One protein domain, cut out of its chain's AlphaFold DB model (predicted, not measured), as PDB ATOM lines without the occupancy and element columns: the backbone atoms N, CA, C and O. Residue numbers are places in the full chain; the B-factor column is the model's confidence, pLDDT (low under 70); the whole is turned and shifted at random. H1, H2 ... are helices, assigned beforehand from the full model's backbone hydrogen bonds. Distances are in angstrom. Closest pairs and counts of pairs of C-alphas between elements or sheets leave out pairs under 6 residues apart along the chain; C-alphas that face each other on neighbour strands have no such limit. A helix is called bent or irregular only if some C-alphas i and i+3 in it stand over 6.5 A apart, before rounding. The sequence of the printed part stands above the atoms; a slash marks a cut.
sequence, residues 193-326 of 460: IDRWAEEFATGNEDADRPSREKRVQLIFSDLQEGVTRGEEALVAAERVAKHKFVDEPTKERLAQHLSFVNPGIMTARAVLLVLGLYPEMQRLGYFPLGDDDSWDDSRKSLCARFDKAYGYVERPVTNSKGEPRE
ATOM      1  N   ILE A 193     -70.523  55.310 -79.448       93.75
ATOM      2  CA  ILE A 193     -70.156  56.045 -80.663       93.75
ATOM      3  C   ILE A 193     -69.169  55.245 -81.522       93.75
ATOM      4  O   ILE A 193     -69.274  55.229 -82.751       93.75
ATOM      5  N   ASP A 194     -68.213  54.569 -80.889       93.06
ATOM      6  CA  ASP A 194     -67.106  53.933 -81.585       93.06
ATOM      7  C   ASP A 194     -67.383  52.492 -82.006       93.06
ATOM      8  O   ASP A 194     -66.786  52.014 -82.971       93.06
ATOM      9  N   ARG A 195     -68.270  51.796 -81.287       90.00
ATOM     10  CA  ARG A 195     -68.648  50.395 -81.536       90.00
ATOM     11  C   ARG A 195     -70.035  50.266 -82.147       90.00
ATOM     12  O   ARG A 195     -70.647  49.202 -82.081       90.00
ATOM     13  N   TRP A 196     -70.564  51.352 -82.711       90.94
ATOM     14  CA  TRP A 196     -71.922  51.383 -83.246       90.94
ATOM     15  C   TRP A 196     -72.189  50.259 -84.238       90.94
ATOM     16  O   TRP A 196     -73.155  49.520 -84.071       90.94
ATOM     17  N   ALA A 197     -71.310  50.093 -85.226       86.69
ATOM     18  CA  ALA A 197     -71.471  49.071 -86.251       86.69
ATOM     19  C   ALA A 197     -71.306  47.646 -85.697       86.69
ATOM     20  O   ALA A 197     -71.922  46.717 -86.203       86.69
ATOM     21  N   GLU A 198     -70.463  47.472 -84.680       86.12
ATOM     22  CA  GLU A 198     -70.130  46.175 -84.095       86.12
ATOM     23  C   GLU A 198     -71.171  45.674 -83.082       86.12
ATOM     24  O   GLU A 198     -71.408  44.473 -82.995       86.12
ATOM     25  N   GLU A 199     -71.766  46.571 -82.293       84.25
ATOM     26  CA  GLU A 199     -72.557  46.205 -81.106       84.25
ATOM     27  C   GLU A 199     -74.025  46.638 -81.182       84.25
ATOM     28  O   GLU A 199     -74.857  46.097 -80.450       84.25
ATOM     29  N   PHE A 200     -74.360  47.613 -82.035       81.38
ATOM     30  CA  PHE A 200     -75.669  48.282 -82.004       81.38
ATOM     31  C   PHE A 200     -76.366  48.356 -83.372       81.38
ATOM     32  O   PHE A 200     -77.596  48.454 -83.428       81.38
ATOM     33  N   ALA A 201     -75.617  48.277 -84.472       74.81
ATOM     34  CA  ALA A 201     -76.158  48.210 -85.820       74.81
ATOM     35  C   ALA A 201     -76.513  46.761 -86.187       74.81
ATOM     36  O   ALA A 201     -75.681  45.940 -86.554       74.81
ATOM     37  N   THR A 202     -77.793  46.453 -86.091       67.38
ATOM     38  CA  THR A 202     -78.443  45.277 -86.673       67.38
ATOM     39  C   THR A 202     -78.797  45.513 -88.147       67.38
ATOM     40  O   THR A 202     -78.968  46.652 -88.587       67.38
ATOM     41  N   GLY A 203     -78.954  44.434 -88.921       65.06
ATOM     42  CA  GLY A 203     -79.255  44.494 -90.360       65.06
ATOM     43  C   GLY A 203     -80.658  44.996 -90.743       65.06
ATOM     44  O   GLY A 203     -80.961  45.031 -91.930       65.06
ATOM     45  N   ASN A 204     -81.517  45.363 -89.781       72.31
ATOM     46  CA  ASN A 204     -82.851  45.919 -90.031       72.31
ATOM     47  C   ASN A 204     -83.002  47.279 -89.326       72.31
ATOM     48  O   ASN A 204     -83.300  47.348 -88.135       72.31
ATOM     49  N   GLU A 205     -82.758  48.366 -90.057       69.38
ATOM     50  CA  GLU A 205     -82.718  49.718 -89.485       69.38
ATOM     51  C   GLU A 205     -84.063  50.185 -88.915       69.38
ATOM     52  O   GLU A 205     -84.082  50.823 -87.862       69.38
ATOM     53  N   ASP A 206     -85.177  49.829 -89.560       69.81
ATOM     54  CA  ASP A 206     -86.510  50.293 -89.165       69.81
ATOM     55  C   ASP A 206     -86.999  49.622 -87.879       69.81
ATOM     56  O   ASP A 206     -87.544  50.286 -86.994       69.81
ATOM     57  N   ALA A 207     -86.770  48.312 -87.741       66.31
ATOM     58  CA  ALA A 207     -87.195  47.559 -86.563       66.31
ATOM     59  C   ALA A 207     -86.445  47.991 -85.290       66.31
ATOM     60  O   ALA A 207     -87.018  48.005 -84.199       66.31
ATOM     61  N   ASP A 208     -85.177  48.383 -85.429       75.81
ATOM     62  CA  ASP A 208     -84.295  48.684 -84.299       75.81
ATOM     63  C   ASP A 208     -84.183  50.176 -83.975       75.81
ATOM     64  O   ASP A 208     -83.563  50.561 -82.974       75.81
ATOM     65  N   ARG A 209     -84.825  51.030 -84.777       80.50
ATOM     66  CA  ARG A 209     -84.828  52.481 -84.596       80.50
ATOM     67  C   ARG A 209     -85.222  52.923 -83.174       80.50
ATOM     68  O   ARG A 209     -84.441  53.674 -82.590       80.50
ATOM     69  N   PRO A 210     -86.311  52.432 -82.541       83.12
ATOM     70  CA  PRO A 210     -86.667  52.857 -81.181       83.12
ATOM     71  C   PRO A 210     -85.589  52.525 -80.136       83.12
ATOM     72  O   PRO A 210     -85.328  53.308 -79.222       83.12
ATOM     73  N   SER A 211     -84.933  51.369 -80.275       83.88
ATOM     74  CA  SER A 211     -83.851  50.935 -79.380       83.88
ATOM     75  C   SER A 211     -82.602  51.808 -79.545       83.88
ATOM     76  O   SER A 211     -81.975  52.202 -78.555       83.88
ATOM     77  N   ARG A 212     -82.267  52.162 -80.792       83.44
ATOM     78  CA  ARG A 212     -81.154  53.059 -81.132       83.44
ATOM     79  C   ARG A 212     -81.388  54.464 -80.586       83.44
ATOM     80  O   ARG A 212     -80.525  54.973 -79.878       83.44
ATOM     81  N   GLU A 213     -82.560  55.048 -80.836       88.50
ATOM     82  CA  GLU A 213     -82.929  56.384 -80.344       88.50
ATOM     83  C   GLU A 213     -82.892  56.442 -78.810       88.50
ATOM     84  O   GLU A 213     -82.243  57.322 -78.241       88.50
ATOM     85  N   LYS A 214     -83.472  55.440 -78.128       89.12
ATOM     86  CA  LYS A 214     -83.391  55.314 -76.664       89.12
ATOM     87  C   LYS A 214     -81.948  55.261 -76.164       89.12
ATOM     88  O   LYS A 214     -81.627  55.835 -75.126       89.12
ATOM     89  N   ARG A 215     -81.056  54.578 -76.882       89.25
ATOM     90  CA  ARG A 215     -79.641  54.492 -76.505       89.25
ATOM     91  C   ARG A 215     -78.934  55.835 -76.633       89.25
ATOM     92  O   ARG A 215     -78.177  56.174 -75.727       89.25
ATOM     93  N   VAL A 216     -79.195  56.592 -77.702       91.00
ATOM     94  CA  VAL A 216     -78.626  57.940 -77.864       91.00
ATOM     95  C   VAL A 216     -79.076  58.851 -76.720       91.00
ATOM     96  O   VAL A 216     -78.256  59.543 -76.127       91.00
ATOM     97  N   GLN A 217     -80.357  58.792 -76.356       92.06
ATOM     98  CA  GLN A 217     -80.916  59.576 -75.249       92.06
ATOM     99  C   GLN A 217     -80.245  59.242 -73.914       92.06
ATOM    100  O   GLN A 217     -79.866  60.145 -73.173       92.06
ATOM    101  N   LEU A 218     -80.058  57.950 -73.624       91.38
ATOM    102  CA  LEU A 218     -79.390  57.507 -72.401       91.38
ATOM    103  C   LEU A 218     -77.957  58.041 -72.328       91.38
ATOM    104  O   LEU A 218     -77.620  58.706 -71.353       91.38
ATOM    105  N   ILE A 219     -77.141  57.842 -73.372       93.94
ATOM    106  CA  ILE A 219     -75.755  58.339 -73.350       93.94
ATOM    107  C   ILE A 219     -75.686  59.869 -73.306       93.94
ATOM    108  O   ILE A 219     -74.767  60.408 -72.699       93.94
ATOM    109  N   PHE A 220     -76.644  60.572 -73.917       95.38
ATOM    110  CA  PHE A 220     -76.713  62.029 -73.868       95.38
ATOM    111  C   PHE A 220     -77.020  62.521 -72.452       95.38
ATOM    112  O   PHE A 220     -76.353  63.429 -71.962       95.38
ATOM    113  N   SER A 221     -77.979  61.889 -71.768       94.19
ATOM    114  CA  SER A 221     -78.292  62.172 -70.363       94.19
ATOM    115  C   SER A 221     -77.105  61.873 -69.445       94.19
ATOM    116  O   SER A 221     -76.752  62.700 -68.609       94.19
ATOM    117  N   ASP A 222     -76.459  60.717 -69.621       93.50
ATOM    118  CA  ASP A 222     -75.292  60.323 -68.824       93.50
ATOM    119  C   ASP A 222     -74.115  61.296 -69.030       93.50
ATOM    120  O   ASP A 222     -73.397  61.632 -68.090       93.50
ATOM    121  N   LEU A 223     -73.909  61.773 -70.263       95.69
ATOM    122  CA  LEU A 223     -72.887  62.773 -70.564       95.69
ATOM    123  C   LEU A 223     -73.202  64.131 -69.949       95.69
ATOM    124  O   LEU A 223     -72.282  64.765 -69.445       95.69
ATOM    125  N   GLN A 224     -74.460  64.582 -69.971       96.50
ATOM    126  CA  GLN A 224     -74.853  65.826 -69.306       96.50
ATOM    127  C   GLN A 224     -74.541  65.783 -67.809       96.50
ATOM    128  O   GLN A 224     -73.935  66.724 -67.295       96.50
ATOM    129  N   GLU A 225     -74.892  64.683 -67.130       95.56
ATOM    130  CA  GLU A 225     -74.503  64.477 -65.731       95.56
ATOM    131  C   GLU A 225     -72.975  64.493 -65.595       95.56
ATOM    132  O   GLU A 225     -72.445  65.198 -64.740       95.56
ATOM    133  N   GLY A 226     -72.259  63.817 -66.499       97.06
ATOM    134  CA  GLY A 226     -70.800  63.848 -66.561       97.06
ATOM    135  C   GLY A 226     -70.208  65.257 -66.695       97.06
ATOM    136  O   GLY A 226     -69.217  65.554 -66.036       97.06
ATOM    137  N   VAL A 227     -70.800  66.154 -67.494       98.12
ATOM    138  CA  VAL A 227     -70.340  67.552 -67.572       98.12
ATOM    139  C   VAL A 227     -70.536  68.256 -66.230       98.12
ATOM    140  O   VAL A 227     -69.612  68.912 -65.755       98.12
ATOM    141  N   THR A 228     -71.704  68.094 -65.606       97.75
ATOM    142  CA  THR A 228     -71.993  68.682 -64.290       97.75
ATOM    143  C   THR A 228     -71.003  68.189 -63.234       97.75
ATOM    144  O   THR A 228     -70.429  69.004 -62.513       97.75
ATOM    145  N   ARG A 229     -70.703  66.883 -63.204       97.75
ATOM    146  CA  ARG A 229     -69.672  66.311 -62.319       97.75
ATOM    147  C   ARG A 229     -68.295  66.901 -62.601       97.75
ATOM    148  O   ARG A 229     -67.575  67.294 -61.688       97.75
ATOM    149  N   GLY A 230     -67.928  67.047 -63.870       98.19
ATOM    150  CA  GLY A 230     -66.663  67.664 -64.260       98.19
ATOM    151  C   GLY A 230     -66.522  69.100 -63.743       98.19
ATOM    152  O   GLY A 230     -65.472  69.489 -63.226       98.19
ATOM    153  N   GLU A 231     -67.602  69.877 -63.802       98.38
ATOM    154  CA  GLU A 231     -67.658  71.224 -63.239       98.38
ATOM    155  C   GLU A 231     -67.569  71.218 -61.708       98.38
ATOM    156  O   GLU A 231     -66.823  72.024 -61.150       98.38
ATOM    157  N   GLU A 232     -68.233  70.286 -61.021       98.12
ATOM    158  CA  GLU A 232     -68.096  70.087 -59.569       98.12
ATOM    159  C   GLU A 232     -66.646  69.754 -59.179       98.12
ATOM    160  O   GLU A 232     -66.116  70.323 -58.217       98.12
ATOM    161  N   ALA A 233     -65.959  68.923 -59.972       97.94
ATOM    162  CA  ALA A 233     -64.541  68.616 -59.801       97.94
ATOM    163  C   ALA A 233     -63.666  69.874 -59.932       97.94
ATOM    164  O   ALA A 233     -62.749  70.087 -59.138       97.94
ATOM    165  N   LEU A 234     -63.956  70.739 -60.911       97.69
ATOM    166  CA  LEU A 234     -63.247  72.006 -61.101       97.69
ATOM    167  C   LEU A 234     -63.465  72.966 -59.925       97.69
ATOM    168  O   LEU A 234     -62.498  73.544 -59.429       97.69
ATOM    169  N   VAL A 235     -64.697  73.087 -59.423       97.62
ATOM    170  CA  VAL A 235     -64.986  73.907 -58.235       97.62
ATOM    171  C   VAL A 235     -64.263  73.348 -57.002       97.62
ATOM    172  O   VAL A 235     -63.690  74.115 -56.225       97.62
ATOM    173  N   ALA A 236     -64.223  72.023 -56.825       96.88
ATOM    174  CA  ALA A 236     -63.444  71.393 -55.759       96.88
ATOM    175  C   ALA A 236     -61.943  71.711 -55.894       96.88
ATOM    176  O   ALA A 236     -61.311  72.110 -54.916       96.88
ATOM    177  N   ALA A 237     -61.379  71.644 -57.107       96.06
ATOM    178  CA  ALA A 237     -59.991  72.038 -57.355       96.06
ATOM    179  C   ALA A 237     -59.721  73.503 -56.972       96.06
ATOM    180  O   ALA A 237     -58.668  73.799 -56.409       96.06
ATOM    181  N   GLU A 238     -60.659  74.423 -57.229       96.25
ATOM    182  CA  GLU A 238     -60.524  75.828 -56.823       96.25
ATOM    183  C   GLU A 238     -60.534  76.010 -55.306       96.25
ATOM    184  O   GLU A 238     -59.747  76.802 -54.782       96.25
ATOM    185  N   ARG A 239     -61.380  75.268 -54.579       95.94
ATOM    186  CA  ARG A 239     -61.377  75.288 -53.107       95.94
ATOM    187  C   ARG A 239     -60.060  74.755 -52.551       95.94
ATOM    188  O   ARG A 239     -59.434  75.431 -51.736       95.94
ATOM    189  N   VAL A 240     -59.574  73.628 -53.072       94.88
ATOM    190  CA  VAL A 240     -58.283  73.041 -52.682       94.88
ATOM    191  C   VAL A 240     -57.111  73.977 -52.989       94.88
ATOM    192  O   VAL A 240     -56.196  74.110 -52.177       94.88
ATOM    193  N   ALA A 241     -57.133  74.673 -54.129       93.06
ATOM    194  CA  ALA A 241     -56.055  75.572 -54.534       93.06
ATOM    195  C   ALA A 241     -55.828  76.736 -53.555       93.06
ATOM    196  O   ALA A 241     -54.694  77.200 -53.426       93.06
ATOM    197  N   LYS A 242     -56.853  77.155 -52.792       93.19
ATOM    198  CA  LYS A 242     -56.705  78.140 -51.699       93.19
ATOM    199  C   LYS A 242     -55.727  77.671 -50.616       93.19
ATOM    200  O   LYS A 242     -55.095  78.494 -49.961       93.19
ATOM    201  N   HIS A 243     -55.555  76.357 -50.478       91.56
ATOM    202  CA  HIS A 243     -54.618  75.711 -49.558       91.56
ATOM    203  C   HIS A 243     -53.317  75.262 -50.240       91.56
ATOM    204  O   HIS A 243     -52.505  74.584 -49.608       91.56
ATOM    205  N   LYS A 244     -53.100  75.654 -51.506       90.50
ATOM    206  CA  LYS A 244     -51.995  75.236 -52.387       90.50
ATOM    207  C   LYS A 244     -52.010  73.738 -52.704       90.50
ATOM    208  O   LYS A 244     -52.501  72.925 -51.927       90.50
ATOM    209  N   PHE A 245     -51.446  73.361 -53.844       91.56
ATOM    210  CA  PHE A 245     -51.198  71.958 -54.173       91.56
ATOM    211  C   PHE A 245     -49.846  71.491 -53.630       91.56
ATOM    212  O   PHE A 245     -48.950  72.302 -53.384       91.56
ATOM    213  N   VAL A 246     -49.701  70.178 -53.459       91.94
ATOM    214  CA  VAL A 246     -48.461  69.553 -52.980       91.94
ATOM    215  C   VAL A 246     -47.682  68.881 -54.113       91.94
ATOM    216  O   VAL A 246     -48.254  68.447 -55.113       91.94
ATOM    217  N   ASP A 247     -46.359  68.784 -53.968       89.00
ATOM    218  CA  ASP A 247     -45.514  68.078 -54.943       89.00
ATOM    219  C   ASP A 247     -45.815  66.574 -54.952       89.00
ATOM    220  O   ASP A 247     -45.943  65.964 -56.020       89.00
ATOM    221  N   GLU A 248     -45.994  66.010 -53.759       88.06
ATOM    222  CA  GLU A 248     -46.281  64.604 -53.504       88.06
ATOM    223  C   GLU A 248     -47.372  64.467 -52.435       88.06
ATOM    224  O   GLU A 248     -47.455  65.310 -51.537       88.06
ATOM    225  N   PRO A 249     -48.216  63.425 -52.508       88.00
ATOM    226  CA  PRO A 249     -49.206  63.157 -51.473       88.00
ATOM    227  C   PRO A 249     -48.557  62.860 -50.119       88.00
ATOM    228  O   PRO A 249     -47.577  62.125 -50.028       88.00
ATOM    229  N   THR A 250     -49.138  63.427 -49.072       88.50
ATOM    230  CA  THR A 250     -48.736  63.323 -47.662       88.50
ATOM    231  C   THR A 250     -49.921  62.832 -46.834       88.50
ATOM    232  O   THR A 250     -51.037  62.712 -47.355       88.50
ATOM    233  N   LYS A 251     -49.729  62.591 -45.531       83.56
ATOM    234  CA  LYS A 251     -50.836  62.206 -44.642       83.56
ATOM    235  C   LYS A 251     -51.933  63.276 -44.572       83.56
ATOM    236  O   LYS A 251     -53.104  62.925 -44.482       83.56
ATOM    237  N   GLU A 252     -51.588  64.553 -44.739       88.31
ATOM    238  CA  GLU A 252     -52.543  65.666 -44.741       88.31
ATOM    239  C   GLU A 252     -53.056  66.017 -46.140       88.31
ATOM    240  O   GLU A 252     -54.221  66.353 -46.300       88.31
ATOM    241  N   ARG A 253     -52.242  65.903 -47.197       93.00
ATOM    242  CA  ARG A 253     -52.618  66.408 -48.536       93.00
ATOM    243  C   ARG A 253     -52.547  65.364 -49.649       93.00
ATOM    244  O   ARG A 253     -51.594  64.599 -49.713       93.00
ATOM    245  N   LEU A 254     -53.519  65.365 -50.557       91.50
ATOM    246  CA  LEU A 254     -53.599  64.467 -51.715       91.50
ATOM    247  C   LEU A 254     -53.442  65.205 -53.054       91.50
ATOM    248  O   LEU A 254     -52.900  64.644 -54.009       91.50
ATOM    249  N   ALA A 255     -53.937  66.440 -53.155       92.50
ATOM    250  CA  ALA A 255     -54.054  67.132 -54.434       92.50
ATOM    251  C   ALA A 255     -52.721  67.729 -54.911       92.50
ATOM    252  O   ALA A 255     -52.115  68.573 -54.250       92.50
ATOM    253  N   GLN A 256     -52.308  67.332 -56.114       92.56
ATOM    254  CA  GLN A 256     -51.048  67.753 -56.730       92.56
ATOM    255  C   GLN A 256     -51.239  68.885 -57.745       92.56
ATOM    256  O   GLN A 256     -52.356  69.236 -58.109       92.56
ATOM    257  N   HIS A 257     -50.141  69.436 -58.260       88.94
ATOM    258  CA  HIS A 257     -50.155  70.596 -59.171       88.94
ATOM    259  C   HIS A 257     -50.949  70.398 -60.472       88.94
ATOM    260  O   HIS A 257     -51.397  71.362 -61.079       88.94
ATOM    261  N   LEU A 258     -51.171  69.147 -60.889       87.38
ATOM    262  CA  LEU A 258     -51.976  68.800 -62.070       87.38
ATOM    263  C   LEU A 258     -53.486  68.684 -61.774       87.38
ATOM    264  O   LEU A 258     -54.251  68.289 -62.656       87.38
ATOM    265  N   SER A 259     -53.927  69.014 -60.555       90.50
ATOM    266  CA  SER A 259     -55.322  68.898 -60.108       90.50
ATOM    267  C   SER A 259     -56.309  69.797 -60.859       90.50
ATOM    268  O   SER A 259     -57.501  69.529 -60.791       90.50
ATOM    269  N   PHE A 260     -55.853  70.804 -61.612       91.62
ATOM    270  CA  PHE A 260     -56.709  71.553 -62.548       91.62
ATOM    271  C   PHE A 260     -56.766  70.935 -63.948       91.62
ATOM    272  O   PHE A 260     -57.820  70.915 -64.580       91.62
ATOM    273  N   VAL A 261     -55.642  70.394 -64.421       93.94
ATOM    274  CA  VAL A 261     -55.485  69.946 -65.810       93.94
ATOM    275  C   VAL A 261     -56.366  68.731 -66.094       93.94
ATOM    276  O   VAL A 261     -57.108  68.725 -67.071       93.94
ATOM    277  N   ASN A 262     -56.337  67.710 -65.231       93.31
ATOM    278  CA  ASN A 262     -57.112  66.485 -65.465       93.31
ATOM    279  C   ASN A 262     -58.634  66.718 -65.483       93.31
ATOM    280  O   ASN A 262     -59.272  66.260 -66.437       93.31
ATOM    281  N   PRO A 263     -59.231  67.420 -64.499       95.75
ATOM    282  CA  PRO A 263     -60.647  67.772 -64.566       95.75
ATOM    283  C   PRO A 263     -60.981  68.687 -65.736       95.75
ATOM    284  O   PRO A 263     -61.995  68.453 -66.386       95.75
ATOM    285  N   GLY A 264     -60.126  69.661 -66.073       97.81
ATOM    286  CA  GLY A 264     -60.335  70.516 -67.245       97.81
ATOM    287  C   GLY A 264     -60.425  69.700 -68.536       97.81
ATOM    288  O   GLY A 264     -61.385  69.833 -69.291       97.81
ATOM    289  N   ILE A 265     -59.485  68.769 -68.734       97.19
ATOM    290  CA  ILE A 265     -59.457  67.850 -69.879       97.19
ATOM    291  C   ILE A 265     -60.725  66.978 -69.920       97.19
ATOM    292  O   ILE A 265     -61.383  66.889 -70.956       97.19
ATOM    293  N   MET A 266     -61.090  66.318 -68.817       96.25
ATOM    294  CA  MET A 266     -62.257  65.420 -68.808       96.25
ATOM    295  C   MET A 266     -63.583  66.168 -68.972       96.25
ATOM    296  O   MET A 266     -64.446  65.691 -69.705       96.25
ATOM    297  N   THR A 267     -63.723  67.352 -68.376       98.50
ATOM    298  CA  THR A 267     -64.924  68.188 -68.519       98.50
ATOM    299  C   THR A 267     -65.060  68.691 -69.952       98.50
ATOM    300  O   THR A 267     -66.108  68.516 -70.563       98.50
ATOM    301  N   ALA A 268     -63.984  69.231 -70.539       98.44
ATOM    302  CA  ALA A 268     -63.985  69.675 -71.932       98.44
ATOM    303  C   ALA A 268     -64.334  68.528 -72.893       98.44
ATOM    304  O   ALA A 268     -65.132  68.706 -73.809       98.44
ATOM    305  N   ARG A 269     -63.802  67.324 -72.652       97.62
ATOM    306  CA  ARG A 269     -64.148  66.123 -73.424       97.62
ATOM    307  C   ARG A 269     -65.635  65.771 -73.322       97.62
ATOM    308  O   ARG A 269     -66.250  65.514 -74.353       97.62
ATOM    309  N   ALA A 270     -66.208  65.772 -72.117       98.12
ATOM    310  CA  ALA A 270     -67.631  65.500 -71.916       98.12
ATOM    311  C   ALA A 270     -68.501  66.521 -72.666       98.12
ATOM    312  O   ALA A 270     -69.408  66.133 -73.397       98.12
ATOM    313  N   VAL A 271     -68.161  67.813 -72.570       98.56
ATOM    314  CA  VAL A 271     -68.865  68.897 -73.272       98.56
ATOM    315  C   VAL A 271     -68.843  68.694 -74.786       98.56
ATOM    316  O   VAL A 271     -69.883  68.803 -75.428       98.56
ATOM    317  N   LEU A 272     -67.685  68.361 -75.362       98.19
ATOM    318  CA  LEU A 272     -67.557  68.127 -76.803       98.19
ATOM    319  C   LEU A 272     -68.381  66.919 -77.276       98.19
ATOM    320  O   LEU A 272     -68.949  66.959 -78.364       98.19
ATOM    321  N   LEU A 273     -68.494  65.865 -76.463       97.62
ATOM    322  CA  LEU A 273     -69.356  64.722 -76.783       97.62
ATOM    323  C   LEU A 273     -70.844  65.100 -76.747       97.62
ATOM    324  O   LEU A 273     -71.582  64.706 -77.647       97.62
ATOM    325  N   VAL A 274     -71.276  65.896 -75.759       97.75
ATOM    326  CA  VAL A 274     -72.643  66.451 -75.727       97.75
ATOM    327  C   VAL A 274     -72.884  67.317 -76.963       97.75
ATOM    328  O   VAL A 274     -73.904  67.158 -77.626       97.75
ATOM    329  N   LEU A 275     -71.925  68.173 -77.325       97.19
ATOM    330  CA  LEU A 275     -72.013  69.025 -78.507       97.19
ATOM    331  C   LEU A 275     -72.153  68.194 -79.799       97.19
ATOM    332  O   LEU A 275     -73.013  68.477 -80.618       97.19
ATOM    333  N   GLY A 276     -71.389  67.113 -79.958       96.19
ATOM    334  CA  GLY A 276     -71.516  66.231 -81.127       96.19
ATOM    335  C   GLY A 276     -72.833  65.446 -81.199       96.19
ATOM    336  O   GLY A 276     -73.209  64.990 -82.274       96.19
ATOM    337  N   LEU A 277     -73.546  65.286 -80.079       95.94
ATOM    338  CA  LEU A 277     -74.807  64.537 -80.006       95.94
ATOM    339  C   LEU A 277     -76.056  65.428 -79.950       95.94
ATOM    340  O   LEU A 277     -77.152  64.941 -80.233       95.94
ATOM    341  N   TYR A 278     -75.930  66.714 -79.606       94.69
ATOM    342  CA  TYR A 278     -77.087  67.604 -79.453       94.69
ATOM    343  C   TYR A 278     -77.957  67.707 -80.719       94.69
ATOM    344  O   TYR A 278     -79.181  67.716 -80.567       94.69
ATOM    345  N   PRO A 279     -77.412  67.731 -81.959       95.50
ATOM    346  CA  PRO A 279     -78.254  67.855 -83.148       95.50
ATOM    347  C   PRO A 279     -79.200  66.663 -83.311       95.50
ATOM    348  O   PRO A 279     -80.330  66.814 -83.768       95.50
ATOM    349  N   GLU A 280     -78.772  65.481 -82.868       94.62
ATOM    350  CA  GLU A 280     -79.618  64.293 -82.854       94.62
ATOM    351  C   GLU A 280     -80.728  64.404 -81.801       94.62
ATOM    352  O   GLU A 280     -81.866  64.028 -82.071       94.62
ATOM    353  N   MET A 281     -80.450  64.975 -80.625       95.56
ATOM    354  CA  MET A 281     -81.491  65.238 -79.620       95.56
ATOM    355  C   MET A 281     -82.525  66.240 -80.129       95.56
ATOM    356  O   MET A 281     -83.728  66.013 -79.988       95.56
ATOM    357  N   GLN A 282     -82.069  67.296 -80.805       95.44
ATOM    358  CA  GLN A 282     -82.945  68.252 -81.473       95.44
ATOM    359  C   GLN A 282     -83.815  67.569 -82.536       95.44
ATOM    360  O   GLN A 282     -85.030  67.765 -82.554       95.44
ATOM    361  N   ARG A 283     -83.225  66.723 -83.392       94.38
ATOM    362  CA  ARG A 283     -83.953  65.961 -84.422       94.38
ATOM    363  C   ARG A 283     -85.015  65.038 -83.821       94.38
ATOM    364  O   ARG A 283     -86.080  64.864 -84.410       94.38
ATOM    365  N   LEU A 284     -84.728  64.449 -82.663       92.62
ATOM    366  CA  LEU A 284     -85.645  63.583 -81.922       92.62
ATOM    367  C   LEU A 284     -86.738  64.347 -81.155       92.62
ATOM    368  O   LEU A 284     -87.582  63.710 -80.529       92.62
ATOM    369  N   GLY A 285     -86.755  65.683 -81.213       92.69
ATOM    370  CA  GLY A 285     -87.780  66.509 -80.572       92.69
ATOM    371  C   GLY A 285     -87.588  66.687 -79.065       92.69
ATOM    372  O   GLY A 285     -88.560  66.956 -78.362       92.69
ATOM    373  N   TYR A 286     -86.361  66.524 -78.558       92.69
ATOM    374  CA  TYR A 286     -86.049  66.790 -77.154       92.69
ATOM    375  C   TYR A 286     -85.991  68.285 -76.845       92.69
ATOM    376  O   TYR A 286     -85.712  69.119 -77.715       92.69
ATOM    377  N   PHE A 287     -86.219  68.598 -75.570       92.69
ATOM    378  CA  PHE A 287     -86.050  69.940 -75.034       92.69
ATOM    379  C   PHE A 287     -84.564  70.335 -74.982       92.69
ATOM    380  O   PHE A 287     -83.716  69.454 -74.803       92.69
ATOM    381  N   PRO A 288     -84.256  71.637 -75.129       93.56
ATOM    382  CA  PRO A 288     -82.926  72.178 -74.864       93.56
ATOM    383  C   PRO A 288     -82.428  71.867 -73.442       93.56
ATOM    384  O   PRO A 288     -83.164  71.375 -72.586       93.56
ATOM    385  N   LEU A 289     -81.144  72.126 -73.202       91.31
ATOM    386  CA  LEU A 289     -80.472  71.806 -71.945       91.31
ATOM    387  C   LEU A 289     -80.879  72.756 -70.812       91.31
ATOM    388  O   LEU A 289     -80.866  73.968 -70.981       91.31
ATOM    389  N   GLY A 290     -81.121  72.197 -69.622       88.00
ATOM    390  CA  GLY A 290     -81.349  72.975 -68.402       88.00
ATOM    391  C   GLY A 290     -82.463  74.011 -68.564       88.00
ATOM    392  O   GLY A 290     -83.600  73.647 -68.849       88.00
ATOM    393  N   ASP A 291     -82.098  75.280 -68.387       88.75
ATOM    394  CA  ASP A 291     -83.000  76.432 -68.471       88.75
ATOM    395  C   ASP A 291     -82.910  77.168 -69.828       88.75
ATOM    396  O   ASP A 291     -83.367  78.302 -69.943       88.75
ATOM    397  N   ASP A 292     -82.283  76.572 -70.851       94.75
ATOM    398  CA  ASP A 292     -82.126  77.207 -72.163       94.75
ATOM    399  C   ASP A 292     -83.453  77.223 -72.949       94.75
ATOM    400  O   ASP A 292     -84.145  76.210 -73.067       94.75
ATOM    401  N   ASP A 293     -83.770  78.354 -73.583       94.75
ATOM    402  CA  ASP A 293     -85.004  78.518 -74.371       94.75
ATOM    403  C   ASP A 293     -84.942  77.823 -75.746       94.75
ATOM    404  O   ASP A 293     -85.970  77.555 -76.378       94.75
ATOM    405  N   SER A 294     -83.736  77.540 -76.251       96.56
ATOM    406  CA  SER A 294     -83.525  76.955 -77.576       96.56
ATOM    407  C   SER A 294     -82.248  76.114 -77.666       96.56
ATOM    408  O   SER A 294     -81.294  76.293 -76.912       96.56
ATOM    409  N   TRP A 295     -82.179  75.219 -78.659       95.75
ATOM    410  CA  TRP A 295     -80.958  74.452 -78.951       95.75
ATOM    411  C   TRP A 295     -79.786  75.331 -79.416       95.75
ATOM    412  O   TRP A 295     -78.629  74.942 -79.262       95.75
ATOM    413  N   ASP A 296     -80.063  76.523 -79.956       95.44
ATOM    414  CA  ASP A 296     -79.033  77.516 -80.275       95.44
ATOM    415  C   ASP A 296     -78.398  78.080 -78.995       95.44
ATOM    416  O   ASP A 296     -77.174  78.223 -78.912       95.44
ATOM    417  N   ASP A 297     -79.214  78.321 -77.968       96.69
ATOM    418  CA  ASP A 297     -78.750  78.763 -76.653       96.69
ATOM    419  C   ASP A 297     -77.995  77.645 -75.931       96.69
ATOM    420  O   ASP A 297     -76.883  77.883 -75.459       96.69
ATOM    421  N   SER A 298     -78.473  76.397 -76.007       96.94
ATOM    422  CA  SER A 298     -77.706  75.240 -75.525       96.94
ATOM    423  C   SER A 298     -76.364  75.074 -76.218       96.94
ATOM    424  O   SER A 298     -75.368  74.782 -75.555       96.94
ATOM    425  N   ARG A 299     -76.276  75.324 -77.530       96.50
ATOM    426  CA  ARG A 299     -74.989  75.325 -78.240       96.50
ATOM    427  C   ARG A 299     -74.042  76.380 -77.660       96.50
ATOM    428  O   ARG A 299     -72.884  76.066 -77.375       96.50
ATOM    429  N   LYS A 300     -74.506  77.620 -77.459       96.69
ATOM    430  CA  LYS A 300     -73.696  78.706 -76.866       96.69
ATOM    431  C   LYS A 300     -73.276  78.379 -75.431       96.69
ATOM    432  O   LYS A 300     -72.107  78.569 -75.091       96.69
ATOM    433  N   SER A 301     -74.198  77.853 -74.628       97.12
ATOM    434  CA  SER A 301     -73.968  77.416 -73.249       97.12
ATOM    435  C   SER A 301     -72.884  76.337 -73.190       97.12
ATOM    436  O   SER A 301     -71.887  76.494 -72.485       97.12
ATOM    437  N   LEU A 302     -72.979  75.300 -74.030       97.81
ATOM    438  CA  LEU A 302     -71.946  74.267 -74.150       97.81
ATOM    439  C   LEU A 302     -70.589  74.850 -74.561       97.81
ATOM    440  O   LEU A 302     -69.575  74.488 -73.971       97.81
ATOM    441  N   CYS A 303     -70.542  75.798 -75.501       97.88
ATOM    442  CA  CYS A 303     -69.282  76.453 -75.866       97.88
ATOM    443  C   CYS A 303     -68.665  77.225 -74.693       97.88
ATOM    444  O   CYS A 303     -67.455  77.173 -74.489       97.88
ATOM    445  N   ALA A 304     -69.480  77.933 -73.909       97.94
ATOM    446  CA  ALA A 304     -69.008  78.653 -72.730       97.94
ATOM    447  C   ALA A 304     -68.480  77.693 -71.648       97.94
ATOM    448  O   ALA A 304     -67.437  77.949 -71.042       97.94
ATOM    449  N   ARG A 305     -69.156  76.555 -71.442       98.25
ATOM    450  CA  ARG A 305     -68.704  75.488 -70.531       98.25
ATOM    451  C   ARG A 305     -67.388  74.866 -71.006       98.25
ATOM    452  O   ARG A 305     -66.485  74.670 -70.192       98.25
ATOM    453  N   PHE A 306     -67.244  74.625 -72.312       98.62
ATOM    454  CA  PHE A 306     -65.990  74.170 -72.916       98.62
ATOM    455  C   PHE A 306     -64.854  75.165 -72.668       98.62
ATOM    456  O   PHE A 306     -63.824  74.767 -72.128       98.62
ATOM    457  N   ASP A 307     -65.040  76.445 -72.999       98.31
ATOM    458  CA  ASP A 307     -64.015  77.478 -72.812       98.31
ATOM    459  C   ASP A 307     -63.593  77.591 -71.346       98.31
ATOM    460  O   ASP A 307     -62.403  77.666 -71.040       98.31
ATOM    461  N   LYS A 308     -64.563  77.553 -70.423       98.12
ATOM    462  CA  LYS A 308     -64.298  77.570 -68.984       98.12
ATOM    463  C   LYS A 308     -63.439  76.374 -68.576       98.12
ATOM    464  O   LYS A 308     -62.423  76.570 -67.913       98.12
ATOM    465  N   ALA A 309     -63.817  75.158 -68.973       98.25
ATOM    466  CA  ALA A 309     -63.074  73.939 -68.661       98.25
ATOM    467  C   ALA A 309     -61.670  73.937 -69.285       98.25
ATOM    468  O   ALA A 309     -60.689  73.631 -68.605       98.25
ATOM    469  N   TYR A 310     -61.555  74.333 -70.554       97.94
ATOM    470  CA  TYR A 310     -60.284  74.423 -71.266       97.94
ATOM    471  C   TYR A 310     -59.372  75.508 -70.668       97.94
ATOM    472  O   TYR A 310     -58.163  75.314 -70.562       97.94
ATOM    473  N   GLY A 311     -59.937  76.599 -70.149       97.25
ATOM    474  CA  GLY A 311     -59.194  77.620 -69.412       97.25
ATOM    475  C   GLY A 311     -58.436  77.077 -68.195       97.25
ATOM    476  O   GLY A 311     -57.381  77.607 -67.858       97.25
ATOM    477  N   TYR A 312     -58.903  75.994 -67.559       96.31
ATOM    478  CA  TYR A 312     -58.145  75.308 -66.499       96.31
ATOM    479  C   TYR A 312     -56.971  74.481 -67.023       96.31
ATOM    480  O   TYR A 312     -55.988  74.310 -66.304       96.31
ATOM    481  N   VAL A 313     -57.066  73.970 -68.252       96.31
ATOM    482  CA  VAL A 313     -55.992  73.219 -68.920       96.31
ATOM    483  C   VAL A 313     -54.816  74.139 -69.247       96.31
ATOM    484  O   VAL A 313     -53.667  73.734 -69.106       96.31
ATOM    485  N   GLU A 314     -55.110  75.382 -69.624       95.25
ATOM    486  CA  GLU A 314     -54.122  76.421 -69.944       95.25
ATOM    487  C   GLU A 314     -53.525  77.109 -68.702       95.25
ATOM    488  O   GLU A 314     -52.625  77.938 -68.831       95.25
ATOM    489  N   ARG A 315     -53.999  76.799 -67.482       92.31
ATOM    490  CA  ARG A 315     -53.411  77.381 -66.265       92.31
ATOM    491  C   ARG A 315     -51.959  76.903 -66.112       92.31
ATOM    492  O   ARG A 315     -51.710  75.699 -66.213       92.31
ATOM    493  N   PRO A 316     -51.007  77.800 -65.792       89.06
ATOM    494  CA  PRO A 316     -49.633  77.403 -65.518       89.06
ATOM    495  C   PRO A 316     -49.569  76.355 -64.407       89.06
ATOM    496  O   PRO A 316     -50.133  76.536 -63.325       89.06
ATOM    497  N   VAL A 317     -48.852  75.266 -64.666       88.81
ATOM    498  CA  VAL A 317     -48.559  74.250 -63.656       88.81
ATOM    499  C   VAL A 317     -47.204  74.587 -63.059       88.81
ATOM    500  O   VAL A 317     -46.193  74.531 -63.752       88.81
ATOM    501  N   THR A 318     -47.172  74.931 -61.774       88.31
ATOM    502  CA  THR A 318     -45.933  75.252 -61.057       88.31
ATOM    503  C   THR A 318     -45.722  74.306 -59.884       88.31
ATOM    504  O   THR A 318     -46.694  73.866 -59.280       88.31
ATOM    505  N   ASN A 319     -44.473  73.993 -59.543       85.62
ATOM    506  CA  ASN A 319     -44.154  73.240 -58.325       85.62
ATOM    507  C   ASN A 319     -44.276  74.115 -57.056       85.62
ATOM    508  O   ASN A 319     -44.619  75.299 -57.128       85.62
ATOM    509  N   SER A 320     -43.967  73.552 -55.882       83.56
ATOM    510  CA  SER A 320     -43.987  74.289 -54.604       83.56
ATOM    511  C   SER A 320     -43.049  75.507 -54.546       83.56
ATOM    512  O   SER A 320     -43.276  76.410 -53.741       83.56
ATOM    513  N   LYS A 321     -42.030  75.562 -55.414       86.62
ATOM    514  CA  LYS A 321     -41.086  76.682 -55.564       86.62
ATOM    515  C   LYS A 321     -41.539  77.725 -56.595       86.62
ATOM    516  O   LYS A 321     -40.844  78.717 -56.788       86.62
ATOM    517  N   GLY A 322     -42.680  77.519 -57.253       85.81
ATOM    518  CA  GLY A 322     -43.177  78.390 -58.322       85.81
ATOM    519  C   GLY A 322     -42.527  78.141 -59.689       85.81
ATOM    520  O   GLY A 322     -42.781  78.892 -60.626       85.81
ATOM    521  N   GLU A 323     -41.709  77.095 -59.830       89.06
ATOM    522  CA  GLU A 323     -41.054  76.761 -61.096       89.06
ATOM    523  C   GLU A 323     -42.044  76.049 -62.033       89.06
ATOM    524  O   GLU A 323     -42.793  75.183 -61.564       89.06
ATOM    525  N   PRO A 324     -42.051  76.358 -63.344       88.38
ATOM    526  CA  PRO A 324     -42.897  75.670 -64.311       88.38
ATOM    527  C   PRO A 324     -42.649  74.160 -64.320       88.38
ATOM    528  O   PRO A 324     -41.508  73.699 -64.337       88.38
ATOM    529  N   ARG A 325     -43.729  73.384 -64.353       86.94
ATOM    530  CA  ARG A 325     -43.696  71.928 -64.441       86.94
ATOM    531  C   ARG A 325     -44.329  71.488 -65.748       86.94
ATOM    532  O   ARG A 325     -45.457  71.853 -66.066       86.94
ATOM    533  N   GLU A 326     -43.600  70.664 -66.483       86.88
ATOM    534  CA  GLU A 326     -44.104  70.107 -67.726       86.88
ATOM    535  C   GLU A 326     -45.273  69.145 -67.467       86.88
ATOM    536  O   GLU A 326     -45.298  68.399 -66.479       86.88
TER     537      GLU A 326
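AT A GLANCE: This is residues 193 to 326 of the 460 residues of an uncharacterized protein of Micromonospora arborensis (UniProt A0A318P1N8). Look for a long, loose bundle of three helices running up and down: H2 is the longest, H3 folds back along it, and H4 folds back again along H3, with H2 and H4 each packed on H3 and only close to each other. The short helix H1 lies near the early part of H2, while the link 242 to 260 and the last residues, 314 to 326, lie toward the other end, where H2 and H4 finish and H3 starts. The printed part has 134 residues with four named helices, in the order H1, H2, H3, H4, and no named strand; its class is all helix. The whole is loose, with a radius of gyration of the C-alphas of 19.1 A, and elongated, spanning 62 by 36 by 24 A.

HOW THE PARTS SIT: Begin at H2, residues 205 to 241, which touches H3, residues 261 to 283. Their closest C-alphas are those of Gly 230 and Thr 267, 4.6 A apart, and they form a helical hairpin, running opposite ways at a shallow tilt of 31 degrees. Move on from H3 to H4, residues 295 to 313, and you find a second helical hairpin: these two touch, closest at the C-alphas of Val 261 and Val 313, 4.5 A apart, and run opposite ways at a shallow tilt of 13 degrees. H2 and H4 are close but not clearly touching, with the closest C-alphas, those of Glu 231 and Ala 309, 7.6 A apart; they run the same way at a steep tilt of 42 degrees. H1, residues 196 to 200, is close to H2 but not clearly touching, with the C-alphas of Phe 200 and Arg 212 closest at 7.3 A; it is apart from H3 and H4. Along the backbone, every O i to N i+4 pair of H1 is within hydrogen-bond range, against 31 of 33 in H2, 17 of 19 in H3 and 13 of 15 in H4.

IN THESE COORDINATES: Find C-alpha 205 at (-82.718, 49.718, -89.485); from there H2 runs 51.0 A to C-alpha 241 at (-56.055, 75.572, -54.534). It has a kink of 31 degrees near residue 212 and is irregular, with C-alphas 207 and 210 lying 7.6 A apart. H3 covers 34.2 A; it has a kink of 35 degrees near residue 277 and is irregular too, with C-alphas 276 and 279 lying 7.2 A apart. H4 covers 26.9 A and ends at C-alpha 313, (-55.992, 73.219, -68.920). H1 measures 5.0 A and is neither bent nor irregular, but only just: C-alphas 197 and 200 are 6.0 A apart.

THE WHOLE: The two C-alphas farthest apart are those of Ala 207 and Lys 321, at 62.7 A. The printed part has no cut. The link from H1 to H2 is tight, with 4 residues, while those from H2 to H3, 19 residues, and from H3 to H4, 11 residues, are long. The mean pLDDT of the printed part is 91.8; look for values under 70 at residues 202 to 203 and 205 to 207.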